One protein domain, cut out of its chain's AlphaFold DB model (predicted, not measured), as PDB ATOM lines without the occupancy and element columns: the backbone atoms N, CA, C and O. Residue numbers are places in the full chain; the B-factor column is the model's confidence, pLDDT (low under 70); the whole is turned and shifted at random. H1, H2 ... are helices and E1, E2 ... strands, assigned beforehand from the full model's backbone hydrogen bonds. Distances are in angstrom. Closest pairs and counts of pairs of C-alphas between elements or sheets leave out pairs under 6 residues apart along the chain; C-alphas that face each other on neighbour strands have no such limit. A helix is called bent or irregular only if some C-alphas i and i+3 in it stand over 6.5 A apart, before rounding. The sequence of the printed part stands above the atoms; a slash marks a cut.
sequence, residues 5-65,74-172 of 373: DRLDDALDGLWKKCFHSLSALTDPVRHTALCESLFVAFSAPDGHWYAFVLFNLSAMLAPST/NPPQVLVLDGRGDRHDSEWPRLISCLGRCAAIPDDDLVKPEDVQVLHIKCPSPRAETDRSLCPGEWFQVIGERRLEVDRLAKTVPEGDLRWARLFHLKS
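AT A GLANCE: This is residues 5 to 65 and 74 to 172 of the 373 residues of an uncharacterized protein of Calocera cornea HHB12733 (UniProt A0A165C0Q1). A twisted four-stranded sheet forms the core, with H4 and H5 packed over one face and the first part of H3, residues 92 to 96, over the other. H6 sits by the edge strand E4, while H1 only grazes the sheet near E1 and comes close to H3, with residues 16 to 21 sticking out. The 160 printed residues have six named helices and four named strands, in the order H1 E1 E2 H2 E3 H3 E4 H4 H5 H6. The mixed sheet runs E1 E2 E3 E4, antiparallel except for the parallel pair E3 and E4, and the class is mixed, helices and strands. The whole is compact, with a radius of gyration of the C-alphas of 15.8 A and spans of 46 by 34 by 26 A.

HOW THE PARTS SIT: H1, residues 5 to 22, is irregular, C-alphas 17 and 20 being 7.2 A apart. E1, residues 37 to 43, and E2, residues 49 to 55, form a hairpin, with N 40 and O 52 at 2.9 A. H2, residues 57 to 60, only grazes the sheet. E3, residues 77 to 82, is antiparallel to E2, with N 53 and O 79 at 2.9 A. H3, residues 92 to 102, has a height over the sheet of 11.0 A; its closest C-alphas to E2 are those of Trp 92 and Phe 52, 7.1 A apart. H1 and H3 are close but not clearly touching, Asp 8 and Cys 98 having the closest C-alphas at 7.6 A. E4, residues 117 to 122, is parallel to E3, with N 80 and O 119 at 2.9 A; E3, H3 and E4 make a strand-helix-strand unit, two parallel neighbour strands with a helix between, whose crossover is right-handed. H4, residues 129 to 145, is irregular, C-alphas 130 and 133 being 7.1 A apart; it lies over E2 on the face opposite H3, along the strands at 3 degrees on the local plane, at a height of 9.2 A. H5, residues 147 to 156, is on the same face as H4 and across the strands, at 81 degrees to E3 on the local plane. H6, residues 162 to 167, only grazes the sheet; its closest C-alphas to E4 are those of Trp 164 and Ile 121, 6.7 A apart. Every O i to N i+4 pair is within hydrogen-bond range in H3 and H6, against 10 of 14 in H1, 8 of 13 in H4 and 5 of 6 in H5; H2 is too short for such a pair.

IN THESE COORDINATES: H1 begins at C-alpha 5, (59.996, 15.728, 124.190), and is 23.3 A long. E1 is 20.5 A and E2 20.1 A long, E3 16.1 A and E4 16.3 A. H3 measures 15.2 A, H4 25.6 A and H5 14.5 A. H6 ends at C-alpha 167, (62.989, 11.835, 90.363).

THE WHOLE: The C-alphas of Thr 65 and Ala 128 are the two farthest apart, at 48.6 A. Residues 66 to 73 are not printed, and C-alphas 65 and 74 are 18.2 A apart across this cut. The links H1 to E1 and H3 to E4 are long. The mean pLDDT of the printed part is 79.4, and residues 5 to 35, 63 to 65 and 74 are under 70.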
ATOM      1  N   ASP A   5      61.237  15.022 123.830       50.88
ATOM      2  CA  ASP A   5      59.996  15.728 124.190       50.88
ATOM      3  C   ASP A   5      59.375  16.536 123.029       50.88
ATOM      4  O   ASP A   5      58.158  16.598 122.873       50.88
ATOM      5  N   ARG A   6      60.206  17.154 122.173       56.19
ATOM      6  CA  ARG A   6      59.725  18.017 121.081       56.19
ATOM      7  C   ARG A   6      59.202  17.253 119.873       56.19
ATOM      8  O   ARG A   6      58.498  17.858 119.067       56.19
ATOM      9  N   LEU A   7      59.576  15.986 119.707       55.59
ATOM     10  CA  LEU A   7      59.030  15.153 118.639       55.59
ATOM     11  C   LEU A   7      57.622  14.687 119.019       55.59
ATOM     12  O   LEU A   7      56.711  14.850 118.212       55.59
ATOM     13  N   ASP A   8      57.436  14.208 120.253       57.66
ATOM     14  CA  ASP A   8      56.114  13.859 120.787       57.66
ATOM     15  C   ASP A   8      55.174  15.086 120.788       57.66
ATOM     16  O   ASP A   8      54.086  15.003 120.219       57.66
ATOM     17  N   ASP A   9      55.606  16.253 121.293       58.94
ATOM     18  CA  ASP A   9      54.810  17.499 121.262       58.94
ATOM     19  C   ASP A   9      54.419  17.929 119.831       58.94
ATOM     20  O   ASP A   9      53.298  18.387 119.578       58.94
ATOM     21  N   ALA A  10      55.350  17.820 118.875       56.25
ATOM     22  CA  ALA A  10      55.100  18.200 117.488       56.25
ATOM     23  C   ALA A  10      54.137  17.227 116.800       56.25
ATOM     24  O   ALA A  10      53.255  17.673 116.061       56.25
ATOM     25  N   LEU A  11      54.274  15.921 117.053       56.97
ATOM     26  CA  LEU A  11      53.386  14.893 116.520       56.97
ATOM     27  C   LEU A  11      51.989  14.988 117.141       56.97
ATOM     28  O   LEU A  11      51.020  14.992 116.391       56.97
ATOM     29  N   ASP A  12      51.861  15.181 118.453       54.62
ATOM     30  CA  ASP A  12      50.577  15.399 119.135       54.62
ATOM     31  C   ASP A  12      49.887  16.699 118.657       54.62
ATOM     32  O   ASP A  12      48.680  16.736 118.394       54.62
ATOM     33  N   GLY A  13      50.661  17.766 118.422       54.69
ATOM     34  CA  GLY A  13      50.176  19.016 117.829       54.69
ATOM     35  C   GLY A  13      49.757  18.907 116.353       54.69
ATOM     36  O   GLY A  13      48.825  19.601 115.930       54.69
ATOM     37  N   LEU A  14      50.419  18.050 115.568       49.44
ATOM     38  CA  LEU A  14      50.035  17.721 114.189       49.44
ATOM     39  C   LEU A  14      48.770  16.850 114.187       49.44
ATOM     40  O   LEU A  14      47.809  17.141 113.475       49.44
ATOM     41  N   TRP A  15      48.736  15.841 115.060       51.50
ATOM     42  CA  TRP A  15      47.640  14.896 115.237       51.50
ATOM     43  C   TRP A  15      46.337  15.614 115.571       51.50
ATOM     44  O   TRP A  15      45.379  15.512 114.807       51.50
ATOM     45  N   LYS A  16      46.330  16.472 116.602       50.22
ATOM     46  CA  LYS A  16      45.174  17.304 116.994       50.22
ATOM     47  C   LYS A  16      44.588  18.153 115.857       50.22
ATOM     48  O   LYS A  16      43.425  18.540 115.937       50.22
ATOM     49  N   LYS A  17      45.358  18.444 114.799       44.72
ATOM     50  CA  LYS A  17      44.903  19.188 113.609       44.72
ATOM     51  C   LYS A  17      44.480  18.277 112.453       44.72
ATOM     52  O   LYS A  17      43.541  18.617 111.740       44.72
ATOM     53  N   CYS A  18      45.131  17.130 112.273       41.75
ATOM     54  CA  CYS A  18      44.792  16.147 111.241       41.75
ATOM     55  C   CYS A  18      43.605  15.238 111.624       41.75
ATOM     56  O   CYS A  18      42.991  14.626 110.747       41.75
ATOM     57  N   PHE A  19      43.249  15.140 112.912       45.25
ATOM     58  CA  PHE A  19      42.365  14.072 113.388       45.25
ATOM     59  C   PHE A  19      40.895  14.157 112.949       45.25
ATOM     60  O   PHE A  19      40.214  13.136 112.961       45.25
ATOM     61  N   HIS A  20      40.406  15.300 112.453       40.59
ATOM     62  CA  HIS A  20      39.060  15.367 111.859       40.59
ATOM     63  C   HIS A  20      38.892  14.511 110.586       40.59
ATOM     64  O   HIS A  20      37.760  14.198 110.228       40.59
ATOM     65  N   SER A  21      39.984  14.103 109.925       38.75
ATOM     66  CA  SER A  21      39.942  13.105 108.841       38.75
ATOM     67  C   SER A  21      40.345  11.697 109.290       38.75
ATOM     68  O   SER A  21      39.957  10.728 108.644       38.75
ATOM     69  N   LEU A  22      41.100  11.564 110.385       39.91
ATOM     70  CA  LEU A  22      41.660  10.285 110.845       39.91
ATOM     71  C   LEU A  22      40.814   9.596 111.929       39.91
ATOM     72  O   LEU A  22      40.991   8.405 112.155       39.91
ATOM     73  N   SER A  23      39.818  10.266 112.516       39.38
ATOM     74  CA  SER A  23      38.812   9.623 113.382       39.38
ATOM     75  C   SER A  23      37.929   8.593 112.653       39.38
ATOM     76  O   SER A  23      37.143   7.895 113.283       39.38
ATOM     77  N   ALA A  24      38.046   8.489 111.324       39.84
ATOM     78  CA  ALA A  24      37.474   7.401 110.533       39.84
ATOM     79  C   ALA A  24      38.292   6.091 110.608       39.84
ATOM     80  O   ALA A  24      37.786   5.056 110.183       39.84
ATOM     81  N   LEU A  25      39.528   6.132 111.129       38.66
ATOM     82  CA  LEU A  25      40.422   4.975 111.250       38.66
ATOM     83  C   LEU A  25      40.195   4.157 112.523       38.66
ATOM     84  O   LEU A  25      40.484   2.972 112.525       38.66
ATOM     85  N   THR A  26      39.672   4.766 113.591       41.50
ATOM     86  CA  THR A  26      39.444   4.111 114.896       41.50
ATOM     87  C   THR A  26      38.147   3.293 114.963       41.50
ATOM     88  O   THR A  26      37.736   2.862 116.037       41.50
ATOM     89  N   ASP A  27      37.460   3.116 113.834       42.91
ATOM     90  CA  ASP A  27      36.298   2.237 113.700       42.91
ATOM     91  C   ASP A  27      36.801   0.865 113.207       42.91
ATOM     92  O   ASP A  27      37.258   0.784 112.063       42.91
ATOM     93  N   PRO A  28      36.750  -0.217 114.015       42.78
ATOM     94  CA  PRO A  28      37.330  -1.520 113.666       42.78
ATOM     95  C   PRO A  28      36.763  -2.129 112.373       42.78
ATOM     96  O   PRO A  28      37.428  -2.946 111.743       42.78
ATOM     97  N   VAL A  29      35.577  -1.699 111.927       41.06
ATOM     98  CA  VAL A  29      34.980  -2.124 110.646       41.06
ATOM     99  C   VAL A  29      35.583  -1.366 109.446       41.06
ATOM    100  O   VAL A  29      35.502  -1.835 108.312       41.06
ATOM    101  N   ARG A  30      36.236  -0.217 109.681       40.53
ATOM    102  CA  ARG A  30      36.885   0.652 108.677       40.53
ATOM    103  C   ARG A  30      38.412   0.555 108.626       40.53
ATOM    104  O   ARG A  30      39.006   1.158 107.735       40.53
ATOM    105  N   HIS A  31      39.055  -0.224 109.503       41.00
ATOM    106  CA  HIS A  31      40.509  -0.482 109.447       41.00
ATOM    107  C   HIS A  31      40.983  -1.009 108.072       41.00
ATOM    108  O   HIS A  31      42.149  -0.858 107.714       41.00
ATOM    109  N   THR A  32      40.078  -1.576 107.271       39.75
ATOM    110  CA  THR A  32      40.302  -2.010 105.882       39.75
ATOM    111  C   THR A  32      40.598  -0.878 104.890       39.75
ATOM    112  O   THR A  32      41.068  -1.167 103.794       39.75
ATOM    113  N   ALA A  33      40.361   0.389 105.248       41.41
ATOM    114  CA  ALA A  33      40.603   1.565 104.405       41.41
ATOM    115  C   ALA A  33      41.619   2.553 105.018       41.41
ATOM    116  O   ALA A  33      41.551   3.762 104.780       41.41
ATOM    117  N   LEU A  34      42.573   2.050 105.812       48.88
ATOM    118  CA  LEU A  34      43.771   2.805 106.192       48.88
ATOM    119  C   LEU A  34      44.471   3.343 104.936       48.88
ATOM    120  O   LEU A  34      44.671   2.605 103.973       48.88
ATOM    121  N   CYS A  35      44.873   4.619 104.947       60.31
ATOM    122  CA  CYS A  35      45.674   5.180 103.860       60.31
ATOM    123  C   CYS A  35      46.925   4.321 103.662       60.31
ATOM    124  O   CYS A  35      47.766   4.250 104.557       60.31
ATOM    125  N   GLU A  36      47.089   3.725 102.476       77.25
ATOM    126  CA  GLU A  36      48.264   2.902 102.158       77.25
ATOM    127  C   GLU A  36      49.582   3.668 102.310       77.25
ATOM    128  O   GLU A  36      50.657   3.062 102.335       77.25
ATOM    129  N   SER A  37      49.544   5.003 102.378       84.38
ATOM    130  CA  SER A  37      50.725   5.801 102.666       84.38
ATOM    131  C   SER A  37      50.472   7.085 103.430       84.38
ATOM    132  O   SER A  37      49.420   7.712 103.319       84.38
ATOM    133  N   LEU A  38      51.514   7.492 104.151       88.69
ATOM    134  CA  LEU A  38      51.581   8.710 104.943       88.69
ATOM    135  C   LEU A  38      52.875   9.460 104.605       88.69
ATOM    136  O   LEU A  38      53.938   8.854 104.500       88.69
ATOM    137  N   PHE A  39      52.784  10.778 104.446       90.19
ATOM    138  CA  PHE A  39      53.927  11.672 104.270       90.19
ATOM    139  C   PHE A  39      54.024  12.586 105.492       90.19
ATOM    140  O   PHE A  39      53.053  13.271 105.816       90.19
ATOM    141  N   VAL A  40      55.179  12.618 106.155       90.88
ATOM    142  CA  VAL A  40      55.418  13.461 107.334       90.88
ATOM    143  C   VAL A  40      56.734  14.211 107.161       90.88
ATOM    144  O   VAL A  40      57.781  13.593 106.995       90.88
ATOM    145  N   ALA A  41      56.681  15.542 107.196       90.62
ATOM    146  CA  ALA A  41      57.851  16.409 107.074       90.62
ATOM    147  C   ALA A  41      58.253  17.005 108.428       90.62
ATOM    148  O   ALA A  41      57.397  17.401 109.217       90.62
ATOM    149  N   PHE A  42      59.559  17.125 108.651       89.12
ATOM    150  CA  PHE A  42      60.157  17.582 109.904       89.12
ATOM    151  C   PHE A  42      61.135  18.734 109.648       89.12
ATOM    152  O   PHE A  42      61.793  18.779 108.610       89.12
ATOM    153  N   SER A  43      61.247  19.653 110.614       86.88
ATOM    154  CA  SER A  43      62.146  20.816 110.572       86.88
ATOM    155  C   SER A  43      63.113  20.777 111.754       86.88
ATOM    156  O   SER A  43      62.787  21.259 112.842       86.88
ATOM    157  N   ALA A  44      64.303  20.218 111.545       84.81
ATOM    158  CA  ALA A  44      65.335  20.129 112.568       84.81
ATOM    159  C   ALA A  44      65.706  21.517 113.147       84.81
ATOM    160  O   ALA A  44      65.512  22.543 112.484       84.81
ATOM    161  N   PRO A  45      66.252  21.585 114.382       81.38
ATOM    162  CA  PRO A  45      66.497  22.853 115.080       81.38
ATOM    163  C   PRO A  45      67.416  23.857 114.364       81.38
ATOM    164  O   PRO A  45      67.405  25.036 114.701       81.38
ATOM    165  N   ASP A  46      68.205  23.404 113.391       83.44
ATOM    166  CA  ASP A  46      69.096  24.200 112.542       83.44
ATOM    167  C   ASP A  46      68.429  24.674 111.229       83.44
ATOM    168  O   ASP A  46      69.108  25.126 110.305       83.44
ATOM    169  N   GLY A  47      67.100  24.566 111.123       82.88
ATOM    170  CA  GLY A  47      66.325  24.960 109.941       82.88
ATOM    171  C   GLY A  47      66.443  23.983 108.767       82.88
ATOM    172  O   GLY A  47      66.101  24.327 107.631       82.88
ATOM    173  N   HIS A  48      66.956  22.781 109.015       87.50
ATOM    174  CA  HIS A  48      67.029  21.716 108.031       87.50
ATOM    175  C   HIS A  48      65.701  20.949 107.918       87.50
ATOM    176  O   HIS A  48      65.025  20.739 108.919       87.50
ATOM    177  N   TRP A  49      65.334  20.530 106.704       91.06
ATOM    178  CA  TRP A  49      64.078  19.837 106.416       91.06
ATOM    179  C   TRP A  49      64.322  18.484 105.750       91.06
ATOM    180  O   TRP A  49      65.050  18.404 104.761       91.06
ATOM    181  N   TYR A  50      63.634  17.471 106.267       93.50
ATOM    182  CA  TYR A  50      63.600  16.090 105.785       93.50
ATOM    183  C   TYR A  50      62.164  15.554 105.911       93.50
ATOM    184  O   TYR A  50      61.311  16.183 106.549       93.50
ATOM    185  N   ALA A  51      61.862  14.421 105.280       94.69
ATOM    186  CA  ALA A  51      60.542  13.802 105.357       94.69
ATOM    187  C   ALA A  51      60.605  12.271 105.398       94.69
ATOM    188  O   ALA A  51      61.438  11.657 104.733       94.69
ATOM    189  N   PHE A  52      59.666  11.665 106.124       94.75
ATOM    190  CA  PHE A  52      59.353  10.243 106.020       94.75
ATOM    191  C   PHE A  52      58.157  10.038 105.104       94.75
ATOM    192  O   PHE A  52      57.155  10.755 105.184       94.75
ATOM    193  N   VAL A  53      58.252   9.019 104.262       93.12
ATOM    194  CA  VAL A  53      57.154   8.543 103.428       93.12
ATOM    195  C   VAL A  53      56.965   7.072 103.746       93.12
ATOM    196  O   VAL A  53      57.826   6.254 103.433       93.12
ATOM    197  N   LEU A  54      55.871   6.749 104.423       91.56
ATOM    198  CA  LEU A  54      55.559   5.400 104.874       91.56
ATOM    199  C   LEU A  54      54.616   4.756 103.865       91.56
ATOM    200  O   LEU A  54      53.612   5.366 103.501       91.56
ATOM    201  N   PHE A  55      54.944   3.549 103.413       89.19
ATOM    202  CA  PHE A  55      54.220   2.765 102.417       89.19
ATOM    203  C   PHE A  55      53.747   1.456 103.047       89.19
ATOM    204  O   PHE A  55      54.483   0.833 103.812       89.19
ATOM    205  N   ASN A  56      52.535   1.029 102.687       87.00
ATOM    206  CA  ASN A  56      51.830  -0.083 103.318       87.00
ATOM    207  C   ASN A  56      51.657   0.138 104.839       87.00
ATOM    208  O   ASN A  56      51.962  -0.724 105.659       87.00
ATOM    209  N   LEU A  57      51.176   1.334 105.215       84.69
ATOM    210  CA  LEU A  57      50.966   1.728 106.618       84.69
ATOM    211  C   LEU A  57      50.002   0.782 107.357       84.69
ATOM    212  O   LEU A  57      50.160   0.558 108.552       84.69
ATOM    213  N   SER A  58      49.038   0.190 106.649       83.44
ATOM    214  CA  SER A  58      48.159  -0.848 107.192       83.44
ATOM    215  C   SER A  58      48.936  -2.068 107.686       83.44
ATOM    216  O   SER A  58      48.639  -2.541 108.774       83.44
ATOM    217  N   ALA A  59      49.962  -2.535 106.966       83.00
ATOM    218  CA  ALA A  59      50.845  -3.602 107.446       83.00
ATOM    219  C   ALA A  59      51.791  -3.148 108.572       83.00
ATOM    220  O   ALA A  59      52.209  -3.974 109.375       83.00
ATOM    221  N   MET A  60      52.114  -1.852 108.665       84.44
ATOM    222  CA  MET A  60      52.922  -1.312 109.770       84.44
ATOM    223  C   MET A  60      52.157  -1.234 111.100       84.44
ATOM    224  O   MET A  60      52.765  -1.276 112.169       84.44
ATOM    225  N   LEU A  61      50.831  -1.092 111.015       84.00
ATOM    226  CA  LEU A  61      49.894  -0.940 112.132       84.00
ATOM    227  C   LEU A  61      48.971  -2.167 112.304       84.00
ATOM    228  O   LEU A  61      47.999  -2.111 113.055       84.00
ATOM    229  N   ALA A  62      49.219  -3.262 111.585       78.12
ATOM    230  CA  ALA A  62      48.474  -4.504 111.761       78.12
ATOM    231  C   ALA A  62      49.076  -5.296 112.931       78.12
ATOM    232  O   ALA A  62      50.294  -5.459 112.949       78.12
ATOM    233  N   PRO A  63      48.258  -5.828 113.862       66.38
ATOM    234  CA  PRO A  63      48.770  -6.595 114.988       66.38
ATOM    235  C   PRO A  63      49.577  -7.807 114.521       66.38
ATOM    236  O   PRO A  63      49.124  -8.565 113.656       66.38
ATOM    237  N   SER A  64      50.729  -8.014 115.165       58.72
ATOM    238  CA  SER A  64      51.762  -9.037 114.902       58.72
ATOM    239  C   SER A  64      51.288 -10.503 114.862       58.72
ATOM    240  O   SER A  64      52.089 -11.422 114.670       58.72
ATOM    241  N   THR A  65      49.991 -10.765 115.033       52.00
ATOM    242  CA  THR A  65      49.362 -12.062 114.768       52.00
ATOM    243  C   THR A  65      49.800 -12.658 113.421       52.00
ATOM    244  O   THR A  65      49.607 -12.018 112.387       52.00
ATOM    245  N   ASN A  74      53.921  -6.031  98.593       68.50
ATOM    246  CA  ASN A  74      54.926  -5.052  98.963       68.50
ATOM    247  C   ASN A  74      55.170  -5.154 100.480       68.50
ATOM    248  O   ASN A  74      54.200  -5.002 101.235       68.50
ATOM    249  N   PRO A  75      56.414  -5.364 100.948       82.00
ATOM    250  CA  PRO A  75      56.721  -5.232 102.369       82.00
ATOM    251  C   PRO A  75      56.452  -3.790 102.845       82.00
ATOM    252  O   PRO A  75      56.468  -2.865 102.023       82.00
ATOM    253  N   PRO A  76      56.210  -3.572 104.150       88.94
ATOM    254  CA  PRO A  76      56.172  -2.230 104.718       88.94
ATOM    255  C   PRO A  76      57.498  -1.520 104.430       88.94
ATOM    256  O   PRO A  76      58.577  -2.091 104.602       88.94
ATOM    257  N   GLN A  77      57.418  -0.282 103.945       91.50
ATOM    258  CA  GLN A  77      58.578   0.454 103.452       91.50
ATOM    259  C   GLN A  77      58.558   1.913 103.913       91.50
ATOM    260  O   GLN A  77      57.517   2.568 103.898       91.50
ATOM    261  N   VAL A  78      59.724   2.438 104.289       94.12
ATOM    262  CA  VAL A  78      59.923   3.841 104.666       94.12
ATOM    263  C   VAL A  78      60.956   4.466 103.739       94.12
ATOM    264  O   VAL A  78      62.111   4.048 103.715       94.12
ATOM    265  N   LEU A  79      60.565   5.511 103.011       94.81
ATOM    266  CA  LEU A  79      61.517   6.387 102.333       94.81
ATOM    267  C   LEU A  79      61.883   7.542 103.265       94.81
ATOM    268  O   LEU A  79      61.003   8.260 103.742       94.81
ATOM    269  N   VAL A  80      63.180   7.742 103.482       95.50
ATOM    270  CA  VAL A  80      63.735   8.908 104.172       95.50
ATOM    271  C   VAL A  80      64.226   9.879 103.105       95.50
ATOM    272  O   VAL A  80      65.216   9.607 102.427       95.50
ATOM    273  N   LEU A  81      63.509  10.985 102.916       95.44
ATOM    274  CA  LEU A  81      63.834  12.010 101.928       95.44
ATOM    275  C   LEU A  81      64.578  13.156 102.601       95.44
ATOM    276  O   LEU A  81      64.009  13.863 103.433       95.44
ATOM    277  N   ASP A  82      65.838  13.347 102.225       94.25
ATOM    278  CA  ASP A  82      66.683  14.375 102.817       94.25
ATOM    279  C   ASP A  82      67.634  15.010 101.782       94.25
ATOM    280  O   ASP A  82      68.349  14.329 101.050       94.25
ATOM    281  N   GLY A  83      67.673  16.345 101.743       90.94
ATOM    282  CA  GLY A  83      68.625  17.123 100.952       90.94
ATOM    283  C   GLY A  83      70.099  17.020 101.389       90.94
ATOM    284  O   GLY A  83      70.983  17.321 100.579       90.94
ATOM    285  N   ARG A  84      70.397  16.638 102.638       90.44
ATOM    286  CA  ARG A  84      71.764  16.400 103.143       90.44
ATOM    287  C   ARG A  84      72.210  14.960 102.902       90.44
ATOM    288  O   ARG A  84      73.346  14.745 102.462       90.44
ATOM    289  N   GLY A  85      71.300  14.006 103.065       88.25
ATOM    290  CA  GLY A  85      71.570  12.570 103.060       88.25
ATOM    291  C   GLY A  85      72.019  12.053 104.431       88.25
ATOM    292  O   GLY A  85      72.781  11.089 104.487       88.25
ATOM    293  N   ASP A  86      71.595  12.721 105.502       90.31
ATOM    294  CA  ASP A  86      71.730  12.287 106.882       90.31
ATOM    295  C   ASP A  86      70.852  11.037 107.121       90.31
ATOM    296  O   ASP A  86      69.854  10.774 106.437       90.31
ATOM    297  N   ARG A  87      71.255  10.215 108.091       90.19
ATOM    298  CA  ARG A  87      70.534   8.998 108.480       90.19
ATOM    299  C   ARG A  87      69.650   9.274 109.693       90.19
ATOM    300  O   ARG A  87      70.123   9.805 110.695       90.19
ATOM    301  N   HIS A  88      68.378   8.899 109.587       88.62
ATOM    302  CA  HIS A  88      67.331   9.148 110.589       88.62
ATOM    303  C   HIS A  88      66.760   7.836 111.164       88.62
ATOM    304  O   HIS A  88      65.576   7.724 111.484       88.62
ATOM    305  N   ASP A  89      67.620   6.823 111.270       87.19
ATOM    306  CA  ASP A  89      67.292   5.419 111.552       87.19
ATOM    307  C   ASP A  89      66.543   5.236 112.886       87.19
ATOM    308  O   ASP A  89      65.737   4.322 113.032       87.19
ATOM    309  N   SER A  90      66.773   6.133 113.852       87.31
ATOM    310  CA  SER A  90      66.132   6.136 115.174       87.31
ATOM    311  C   SER A  90      64.807   6.901 115.243       87.31
ATOM    312  O   SER A  90      64.105   6.808 116.249       87.31
ATOM    313  N   GLU A  91      64.452   7.675 114.217       88.50
ATOM    314  CA  GLU A  91      63.302   8.586 114.254       88.50
ATOM    315  C   GLU A  91      62.040   7.973 113.643       88.50
ATOM    316  O   GLU A  91      60.946   8.136 114.185       88.50
ATOM    317  N   TRP A  92      62.174   7.225 112.547       89.50
ATOM    318  CA  TRP A  92      61.027   6.582 111.910       89.50
ATOM    319  C   TRP A  92      60.353   5.494 112.786       89.50
ATOM    320  O   TRP A  92      59.121   5.444 112.766       89.50
ATOM    321  N   PRO A  93      61.051   4.694 113.631       90.75
ATOM    322  CA  PRO A  93      60.378   3.740 114.520       90.75
ATOM    323  C   PRO A  93      59.591   4.456 115.623       90.75
ATOM    324  O   PRO A  93      58.519   4.008 116.021       90.75
ATOM    325  N   ARG A  94      60.079   5.620 116.079       88.50
ATOM    326  CA  ARG A  94      59.363   6.485 117.030       88.50
ATOM    327  C   ARG A  94      58.087   7.055 116.413       88.50
ATOM    328  O   ARG A  94      57.071   7.130 117.098       88.50
ATOM    329  N   LEU A  95      58.113   7.403 115.123       86.81
ATOM    330  CA  LEU A  95      56.907   7.782 114.385       86.81
ATOM    331  C   LEU A  95      55.903   6.617 114.316       86.81
ATOM    332  O   LEU A  95      54.723   6.844 114.566       86.81
ATOM    333  N   ILE A  96      56.353   5.381 114.061       87.12
ATOM    334  CA  ILE A  96      55.483   4.189 114.086       87.12
ATOM    335  C   ILE A  96      54.881   3.949 115.476       87.12
ATOM    336  O   ILE A  96      53.662   3.854 115.577       87.12
ATOM    337  N   SER A  97      55.679   3.946 116.549       87.19
ATOM    338  CA  SER A  97      55.165   3.820 117.927       87.19
ATOM    339  C   SER A  97      54.204   4.959 118.295       87.19
ATOM    340  O   SER A  97      53.171   4.738 118.925       87.19
ATOM    341  N   CYS A  98      54.460   6.193 117.847       83.38
ATOM    342  CA  CYS A  98      53.509   7.292 118.013       83.38
ATOM    343  C   CYS A  98      52.177   7.022 117.293       83.38
ATOM    344  O   CYS A  98      51.119   7.232 117.884       83.38
ATOM    345  N   LEU A  99      52.208   6.538 116.048       82.62
ATOM    346  CA  LEU A  99      51.003   6.186 115.289       82.62
ATOM    347  C   LEU A  99      50.257   5.000 115.922       82.62
ATOM    348  O   LEU A  99      49.032   5.043 116.011       82.62
ATOM    349  N   GLY A 100      50.983   4.000 116.430       82.44
ATOM    350  CA  GLY A 100      50.447   2.861 117.177       82.44
ATOM    351  C   GLY A 100      49.714   3.284 118.446       82.44
ATOM    352  O   GLY A 100      48.512   3.041 118.567       82.44
ATOM    353  N   ARG A 101      50.388   4.033 119.332       82.19
ATOM    354  CA  ARG A 101      49.786   4.630 120.541       82.19
ATOM    355  C   ARG A 101      48.526   5.435 120.209       82.19
ATOM    356  O   ARG A 101      47.506   5.286 120.879       82.19
ATOM    357  N   CYS A 102      48.564   6.248 119.152       72.12
ATOM    358  CA  CYS A 102      47.423   7.048 118.701       72.12
ATOM    359  C   CYS A 102      46.251   6.224 118.131       72.12
ATOM    360  O   CYS A 102      45.109   6.676 118.198       72.12
ATOM    361  N   ALA A 103      46.517   5.037 117.586       74.06
ATOM    362  CA  ALA A 103      45.516   4.075 117.122       74.06
ATOM    363  C   ALA A 103      45.121   3.039 118.201       74.06
ATOM    364  O   ALA A 103      44.373   2.111 117.906       74.06
ATOM    365  N   ALA A 104      45.603   3.204 119.442       82.56
ATOM    366  CA  ALA A 104      45.441   2.268 120.559       82.56
ATOM    367  C   ALA A 104      45.979   0.843 120.293       82.56
ATOM    368  O   ALA A 104      45.495  -0.128 120.875       82.56
ATOM    369  N   ILE A 105      47.002   0.726 119.442       80.06
ATOM    370  CA  ILE A 105      47.724  -0.521 119.162       80.06
ATOM    371  C   ILE A 105      48.920  -0.620 120.131       80.06
ATOM    372  O   ILE A 105      49.686   0.345 120.223       80.06
ATOM    373  N   PRO A 106      49.101  -1.739 120.861       84.75
ATOM    374  CA  PRO A 106      50.288  -1.979 121.688       84.75
ATOM    375  C   PRO A 106      51.586  -1.957 120.870       84.75
ATOM    376  O   PRO A 106      51.599  -2.430 119.739       84.75
ATOM    377  N   ASP A 107      52.703  -1.496 121.446       84.94
ATOM    378  CA  ASP A 107      53.998  -1.491 120.736       84.94
ATOM    379  C   ASP A 107      54.454  -2.911 120.321       84.94
ATOM    380  O   ASP A 107      55.060  -3.066 119.264       84.94
ATOM    381  N   ASP A 108      54.098  -3.949 121.093       86.38
ATOM    382  CA  ASP A 108      54.360  -5.367 120.770       86.38
ATOM    383  C   ASP A 108      53.585  -5.869 119.533       86.38
ATOM    384  O   ASP A 108      53.963  -6.869 118.921       86.38
ATOM    385  N   ASP A 109      52.494  -5.186 119.175       84.62
ATOM    386  CA  ASP A 109      51.650  -5.502 118.025       84.62
ATOM    387  C   ASP A 109      52.079  -4.747 116.755       84.62
ATOM    388  O   ASP A 109      51.603  -5.087 115.676       84.62
ATOM    389  N   LEU A 110      52.989  -3.771 116.840       86.75
ATOM    390  CA  LEU A 110      53.474  -3.006 115.684       86.75
ATOM    391  C   LEU A 110      54.517  -3.773 114.865       86.75
ATOM    392  O   LEU A 110      55.187  -4.682 115.358       86.75
ATOM    393  N   VAL A 111      54.707  -3.359 113.606       87.62
ATOM    394  CA  VAL A 111      55.800  -3.889 112.780       87.62
ATOM    395  C   VAL A 111      57.157  -3.612 113.425       87.62
ATOM    396  O   VAL A 111      57.439  -2.501 113.888       87.62
ATOM    397  N   LYS A 112      58.030  -4.618 113.422       88.06
ATOM    398  CA  LYS A 112      59.369  -4.486 113.992       88.06
ATOM    399  C   LYS A 112      60.314  -3.764 113.031       88.06
ATOM    400  O   LYS A 112      60.154  -3.895 111.815       88.06
ATOM    401  N   PRO A 113      61.331  -3.039 113.535       88.62
ATOM    402  CA  PRO A 113      62.287  -2.330 112.688       88.62
ATOM    403  C   PRO A 113      62.967  -3.197 111.620       88.62
ATOM    404  O   PRO A 113      63.202  -2.723 110.513       88.62
ATOM    405  N   GLU A 114      63.251  -4.459 111.941       88.75
ATOM    406  CA  GLU A 114      63.864  -5.448 111.051       88.75
ATOM    407  C   GLU A 114      62.970  -5.921 109.888       88.75
ATOM    408  O   GLU A 114      63.498  -6.357 108.865       88.75
ATOM    409  N   ASP A 115      61.644  -5.803 110.013       88.12
ATOM    410  CA  ASP A 115      60.671  -6.247 109.003       88.12
ATOM    411  C   ASP A 115      60.310  -5.134 107.993       88.12
ATOM    412  O   ASP A 115      59.577  -5.367 107.026       88.12
ATOM    413  N   VAL A 116      60.827  -3.915 108.194       90.06
ATOM    414  CA  VAL A 116      60.557  -2.734 107.358       90.06
ATOM    415  C   VAL A 116      61.725  -2.447 106.419       90.06
ATOM    416  O   VAL A 116      62.865  -2.260 106.839       90.06
ATOM    417  N   GLN A 117      61.435  -2.299 105.125       91.25
ATOM    418  CA  GLN A 117      62.431  -1.823 104.169       91.25
ATOM    419  C   GLN A 117      62.611  -0.304 104.305       91.25
ATOM    420  O   GLN A 117      61.773   0.473 103.849       91.25
ATOM    421  N   VAL A 118      63.721   0.140 104.889       93.50
ATOM    422  CA  VAL A 118      64.088   1.564 104.935       93.50
ATOM    423  C   VAL A 118      64.969   1.912 103.733       93.50
ATOM    424  O   VAL A 118      65.840   1.128 103.360       93.50
ATOM    425  N   LEU A 119      64.733   3.071 103.112       93.94
ATOM    426  CA  LEU A 119      65.538   3.596 102.006       93.94
ATOM    427  C   LEU A 119      65.896   5.067 102.232       93.94
ATOM    428  O   LEU A 119      65.028   5.944 102.237       93.94
ATOM    429  N   HIS A 120      67.189   5.344 102.352       94.94
ATOM    430  CA  HIS A 120      67.742   6.682 102.524       94.94
ATOM    431  C   HIS A 120      68.010   7.337 101.169       94.94
ATOM    432  O   HIS A 120      68.942   6.991 100.436       94.94
ATOM    433  N   ILE A 121      67.178   8.318 100.827       94.75
ATOM    434  CA  ILE A 121      67.226   9.020  99.552       94.75
ATOM    435  C   ILE A 121      67.804  10.414  99.769       94.75
ATOM    436  O   ILE A 121      67.140  11.330 100.259       94.75
ATOM    437  N   LYS A 122      69.046  10.587  99.306       93.69
ATOM    438  CA  LYS A 122      69.670  11.902  99.185       93.69
ATOM    439  C   LYS A 122      69.015  12.689  98.048       93.69
ATOM    440  O   LYS A 122      69.364  12.541  96.873       93.69
ATOM    441  N   CYS A 123      68.054  13.527  98.403       92.50
ATOM    442  CA  CYS A 123      67.433  14.484  97.505       92.50
ATOM    443  C   CYS A 123      68.425  15.606  97.131       92.50
ATOM    444  O   CYS A 123      69.381  15.884  97.860       92.50
ATOM    445  N   PRO A 124      68.217  16.309  96.005       89.75
ATOM    446  CA  PRO A 124      68.945  17.539  95.726       89.75
ATOM    447  C   PRO A 124      68.650  18.591  96.802       89.75
ATOM    448  O   PRO A 124      67.490  18.859  97.104       89.75
ATOM    449  N   SER A 125      69.689  19.222  97.352       87.12
ATOM    450  CA  SER A 125      69.532  20.414  98.194       87.12
ATOM    451  C   SER A 125      69.290  21.667  97.338       87.12
ATOM    452  O   SER A 125      69.884  21.801  96.262       87.12
ATOM    453  N   PRO A 126      68.470  22.627  97.804       86.50
ATOM    454  CA  PRO A 126      68.301  23.903  97.126       86.50
ATOM    455  C   PRO A 126      69.566  24.761  97.262       86.50
ATOM    456  O   PRO A 126      70.277  24.694  98.264       86.50
ATOM    457  N   ARG A 127      69.836  25.610  96.261       84.81
ATOM    458  CA  ARG A 127      71.003  26.515  96.280       84.81
ATOM    459  C   ARG A 127      70.884  27.622  97.329       84.81
ATOM    460  O   ARG A 127      71.895  28.043  97.877       84.81
ATOM    461  N   ALA A 128      69.669  28.110  97.577       84.88
ATOM    462  CA  ALA A 128      69.396  29.103  98.605       84.88
ATOM    463  C   ALA A 128      68.904  28.407  99.878       84.88
ATOM    464  O   ALA A 128      67.964  27.616  99.836       84.88
ATOM    465  N   GLU A 129      69.486  28.739 101.032       83.38
ATOM    466  CA  GLU A 129      69.067  28.143 102.309       83.38
ATOM    467  C   GLU A 129      67.605  28.467 102.654       83.38
ATOM    468  O   GLU A 129      66.904  27.640 103.231       83.38
ATOM    469  N   THR A 130      67.119  29.635 102.221       83.50
ATOM    470  CA  THR A 130      65.725  30.072 102.412       83.50
ATOM    471  C   THR A 130      64.698  29.264 101.612       83.50
ATOM    472  O   THR A 130      63.508  29.415 101.858       83.50
ATOM    473  N   ASP A 131      65.127  28.410 100.675       86.62
ATOM    474  CA  ASP A 131      64.247  27.496  99.934       86.62
ATOM    475  C   ASP A 131      64.112  26.108 100.597       86.62
ATOM    476  O   ASP A 131      63.289  25.311 100.151       86.62
ATOM    477  N   ARG A 132      64.871  25.794 101.665       86.00
ATOM    478  CA  ARG A 132      64.846  24.463 102.320       86.00
ATOM    479  C   ARG A 132      63.449  24.035 102.780       86.00
ATOM    480  O   ARG A 132      63.105  22.867 102.647       86.00
ATOM    481  N   SER A 133      62.629  24.974 103.251       86.94
ATOM    482  CA  SER A 133      61.248  24.711 103.683       86.94
ATOM    483  C   SER A 133      60.271  24.418 102.539       86.94
ATOM    484  O   SER A 133      59.167  23.946 102.797       86.94
ATOM    485  N   LEU A 134      60.650  24.668 101.279       88.06
ATOM    486  CA  LEU A 134      59.832  24.332 100.106       88.06
ATOM    487  C   LEU A 134      60.071  22.892  99.629       88.06
ATOM    488  O   LEU A 134      59.202  22.310  98.982       88.06
ATOM    489  N   CYS A 135      61.220  22.295  99.965       90.75
ATOM    490  CA  CYS A 135      61.602  20.962  99.499       90.75
ATOM    491  C   CYS A 135      60.606  19.850  99.885       90.75
ATOM    492  O   CYS A 135      60.266  19.069  98.997       90.75
ATOM    493  N   PRO A 136      60.043  19.790 101.110       91.00
ATOM    494  CA  PRO A 136      59.022  18.790 101.429       91.00
ATOM    495  C   PRO A 136      57.760  18.905 100.563       91.00
ATOM    496  O   PRO A 136      57.180  17.885 100.200       91.00
ATOM    497  N   GLY A 137      57.367  20.125 100.177       88.88
ATOM    498  CA  GLY A 137      56.258  20.351  99.244       88.88
ATOM    499  C   GLY A 137      56.551  19.812  97.841       88.88
ATOM    500  O   GLY A 137      55.688  19.172  97.239       88.88
ATOM    501  N   GLU A 138      57.786  19.982  97.350       90.12
ATOM    502  CA  GLU A 138      58.225  19.367  96.089       90.12
ATOM    503  C   GLU A 138      58.169  17.849  96.140       90.12
ATOM    504  O   GLU A 138      57.665  17.214  95.215       90.12
ATOM    505  N   TRP A 139      58.710  17.263  97.207       92.81
ATOM    506  CA  TRP A 139      58.781  15.819  97.352       92.81
ATOM    507  C   TRP A 139      57.383  15.214  97.444       92.81
ATOM    508  O   TRP A 139      57.099  14.253  96.733       92.81
ATOM    509  N   PHE A 140      56.490  15.829  98.225       91.25
ATOM    510  CA  PHE A 140      55.081  15.450  98.296       91.25
ATOM    511  C   PHE A 140      54.396  15.508  96.922       91.25
ATOM    512  O   PHE A 140      53.752  14.537  96.523       91.25
ATOM    513  N   GLN A 141      54.590  16.591  96.157       88.50
ATOM    514  CA  GLN A 141      54.050  16.699  94.797       88.50
ATOM    515  C   GLN A 141      54.599  15.596  93.877       88.50
ATOM    516  O   GLN A 141      53.824  14.961  93.167       88.50
ATOM    517  N   VAL A 142      55.908  15.324  93.908       90.75
ATOM    518  CA  VAL A 142      56.530  14.258  93.101       90.75
ATOM    519  C   VAL A 142      55.971  12.879  93.461       90.75
ATOM    520  O   VAL A 142      55.691  12.093  92.558       90.75
ATOM    521  N   ILE A 143      55.763  12.585  94.749       90.88
ATOM    522  CA  ILE A 143      55.169  11.315  95.200       90.88
ATOM    523  C   ILE A 143      53.722  11.194  94.723       90.88
ATOM    524  O   ILE A 143      53.346  10.138  94.222       90.88
ATOM    525  N   GLY A 144      52.926  12.262  94.837       87.50
ATOM    526  CA  GLY A 144      51.537  12.279  94.373       87.50
ATOM    527  C   GLY A 144      51.407  12.121  92.854       87.50
ATOM    528  O   GLY A 144      50.578  11.347  92.386       87.50
ATOM    529  N   GLU A 145      52.251  12.804  92.076       87.00
ATOM    530  CA  GLU A 145      52.227  12.757  90.604       87.00
ATOM    531  C   GLU A 145      52.817  11.461  90.023       87.00
ATOM    532  O   GLU A 145      52.404  11.026  88.948       87.00
ATOM    533  N   ARG A 146      53.816  10.855  90.684       90.56
ATOM    534  CA  ARG A 146      54.639   9.762  90.121       90.56
ATOM    535  C   ARG A 146      54.695   8.530  91.025       90.56
ATOM    536  O   ARG A 146      55.671   7.783  90.994       90.56
ATOM    537  N   ARG A 147      53.642   8.291  91.809       88.00
ATOM    538  CA  ARG A 147      53.566   7.229  92.825       88.00
ATOM    539  C   ARG A 147      54.087   5.864  92.357       88.00
ATOM    540  O   ARG A 147      55.036   5.346  92.934       88.00
ATOM    541  N   LEU A 148      53.536   5.328  91.266       87.25
ATOM    542  CA  LEU A 148      53.923   4.014  90.726       87.25
ATOM    543  C   LEU A 148      55.400   3.944  90.293       87.25
ATOM    544  O   LEU A 148      55.999   2.868  90.272       87.25
ATOM    545  N   GLU A 149      56.001   5.081  89.935       90.88
ATOM    546  CA  GLU A 149      57.426   5.168  89.625       90.88
ATOM    547  C   GLU A 149      58.270   5.169  90.902       90.88
ATOM    548  O   GLU A 149      59.275   4.465  90.943       90.88
ATOM    549  N   VAL A 150      57.842   5.876  91.955       91.44
ATOM    550  CA  VAL A 150      58.464   5.806  93.290       91.44
ATOM    551  C   VAL A 150      58.454   4.358  93.800       91.44
ATOM    552  O   VAL A 150      59.515   3.830  94.125       91.44
ATOM    553  N   ASP A 151      57.296   3.686  93.755       87.88
ATOM    554  CA  ASP A 151      57.132   2.278  94.159       87.88
ATOM    555  C   ASP A 151      58.026   1.325  93.342       87.88
ATOM    556  O   ASP A 151      58.615   0.380  93.874       87.88
ATOM    557  N   ARG A 152      58.154   1.559  92.026       89.69
ATOM    558  CA  ARG A 152      59.049   0.780  91.153       89.69
ATOM    559  C   ARG A 152      60.517   1.026  91.493       89.69
ATOM    560  O   ARG A 152      61.292   0.068  91.527       89.69
ATOM    561  N   LEU A 153      60.916   2.281  91.701       91.06
ATOM    562  CA  LEU A 153      62.300   2.632  92.008       91.06
ATOM    563  C   LEU A 153      62.713   2.023  93.352       91.06
ATOM    564  O   LEU A 153      63.739   1.354  93.418       91.06
ATOM    565  N   ALA A 154      61.860   2.113  94.372       89.38
ATOM    566  CA  ALA A 154      62.118   1.579  95.708       89.38
ATOM    567  C   ALA A 154      62.382   0.057  95.743       89.38
ATOM    568  O   ALA A 154      63.108  -0.444  96.601       89.38
ATOM    569  N   LYS A 155      61.844  -0.690  94.772       87.62
ATOM    570  CA  LYS A 155      62.072  -2.139  94.617       87.62
ATOM    571  C   LYS A 155      63.292  -2.510  93.773       87.62
ATOM    572  O   LYS A 155      63.715  -3.659  93.802       87.62
ATOM    573  N   THR A 156      63.801  -1.595  92.944       90.06
ATOM    574  CA  THR A 156      64.740  -1.931  91.849       90.06
ATOM    575  C   THR A 156      66.007  -1.080  91.816       90.06
ATOM    576  O   THR A 156      66.880  -1.308  90.975       90.06
ATOM    577  N   VAL A 157      66.112  -0.081  92.691       89.94
ATOM    578  CA  VAL A 157      67.146   0.951  92.636       89.94
ATOM    579  C   VAL A 157      67.795   1.113  94.007       89.94
ATOM    580  O   VAL A 157      67.092   1.444  94.961       89.94
ATOM    581  N   PRO A 158      69.120   0.908  94.122       89.75
ATOM    582  CA  PRO A 158      69.811   1.036  95.396       89.75
ATOM    583  C   PRO A 158      69.808   2.485  95.897       89.75
ATOM    584  O   PRO A 158      69.626   3.443  95.134       89.75
ATOM    585  N   GLU A 159      70.059   2.642  97.195       85.62
ATOM    586  CA  GLU A 159      70.343   3.942  97.801       85.62
ATOM    587  C   GLU A 159      71.491   4.647  97.058       85.62
ATOM    588  O   GLU A 159      72.457   4.021  96.622       85.62
ATOM    589  N   GLY A 160      71.381   5.966  96.887       84.00
ATOM    590  CA  GLY A 160      72.410   6.779  96.226       84.00
ATOM    591  C   GLY A 160      72.424   6.758  94.687       84.00
ATOM    592  O   GLY A 160      73.169   7.539  94.094       84.00
ATOM    593  N   ASP A 161      71.599   5.950  94.010       92.25
ATOM    594  CA  ASP A 161      71.483   5.997  92.542       92.25
ATOM    595  C   ASP A 161      70.966   7.369  92.054       92.25
ATOM    596  O   ASP A 161      69.965   7.904  92.539       92.25
ATOM    597  N   LEU A 162      71.604   7.918  91.014       90.25
ATOM    598  CA  LEU A 162      71.248   9.200  90.389       90.25
ATOM    599  C   LEU A 162      69.811   9.256  89.829       90.25
ATOM    600  O   LEU A 162      69.322  10.334  89.485       90.25
ATOM    601  N   ARG A 163      69.116   8.125  89.673       92.75
ATOM    602  CA  ARG A 163      67.676   8.070  89.368       92.75
ATOM    603  C   ARG A 163      66.839   8.720  90.469       92.75
ATOM    604  O   ARG A 163      65.929   9.471  90.135       92.75
ATOM    605  N   TRP A 164      67.196   8.552  91.743       93.62
ATOM    606  CA  TRP A 164      66.502   9.208  92.854       93.62
ATOM    607  C   TRP A 164      66.647  10.731  92.817       93.62
ATOM    608  O   TRP A 164      65.653  11.455  92.885       93.62
ATOM    609  N   ALA A 165      67.869  11.227  92.604       90.25
ATOM    610  CA  ALA A 165      68.139  12.659  92.468       90.25
ATOM    611  C   ALA A 165      67.457  13.290  91.234       90.25
ATOM    612  O   ALA A 165      67.147  14.482  91.240       90.25
ATOM    613  N   ARG A 166      67.203  12.497  90.179       91.31
ATOM    614  CA  ARG A 166      66.429  12.908  88.991       91.31
ATOM    615  C   ARG A 166      64.916  12.878  89.222       91.31
ATOM    616  O   ARG A 166      64.226  13.752  88.705       91.31
ATOM    617  N   LEU A 167      64.403  11.911  89.983       92.69
ATOM    618  CA  LEU A 167      62.989  11.835  90.363       92.69
ATOM    619  C   LEU A 167      62.600  13.039  91.230       92.69
ATOM    620  O   LEU A 167      61.695  13.789  90.872       92.69
ATOM    621  N   PHE A 168      63.350  13.263  92.310       91.50
ATOM    622  CA  PHE A 168      63.175  14.378  93.244       91.50
ATOM    623  C   PHE A 168      63.916  15.649  92.803       91.50
ATOM    624  O   PHE A 168      64.339  16.452  93.636       91.50
ATOM    625  N   HIS A 169      64.102  15.846  91.494       88.25
ATOM    626  CA  HIS A 169      64.757  17.045  90.990       88.25
ATOM    627  C   HIS A 169      63.920  18.289  91.303       88.25
ATOM    628  O   HIS A 169      62.800  18.441  90.812       88.25
ATOM    629  N   LEU A 170      64.493  19.194  92.099       81.25
ATOM    630  CA  LEU A 170      63.878  20.466  92.456       81.25
ATOM    631  C   LEU A 170      63.728  21.334  91.196       81.25
ATOM    632  O   LEU A 170      64.677  21.985  90.751       81.25
ATOM    633  N   LYS A 171      62.513  21.362  90.633       77.62
ATOM    634  CA  LYS A 171      62.098  22.368  89.643       77.62
ATOM    635  C   LYS A 171      62.261  23.765  90.267       77.62
ATOM    636  O   LYS A 171      62.337  23.894  91.484       77.62
ATOM    637  N   SER A 172      62.323  24.818  89.445       76.62
ATOM    638  CA  SER A 172      62.625  26.194  89.893       76.62
ATOM    639  C   SER A 172      61.822  26.628  91.135       76.62
ATOM    640  O   SER A 172      60.657  27.011  91.040       76.62
TER     641      SER A 172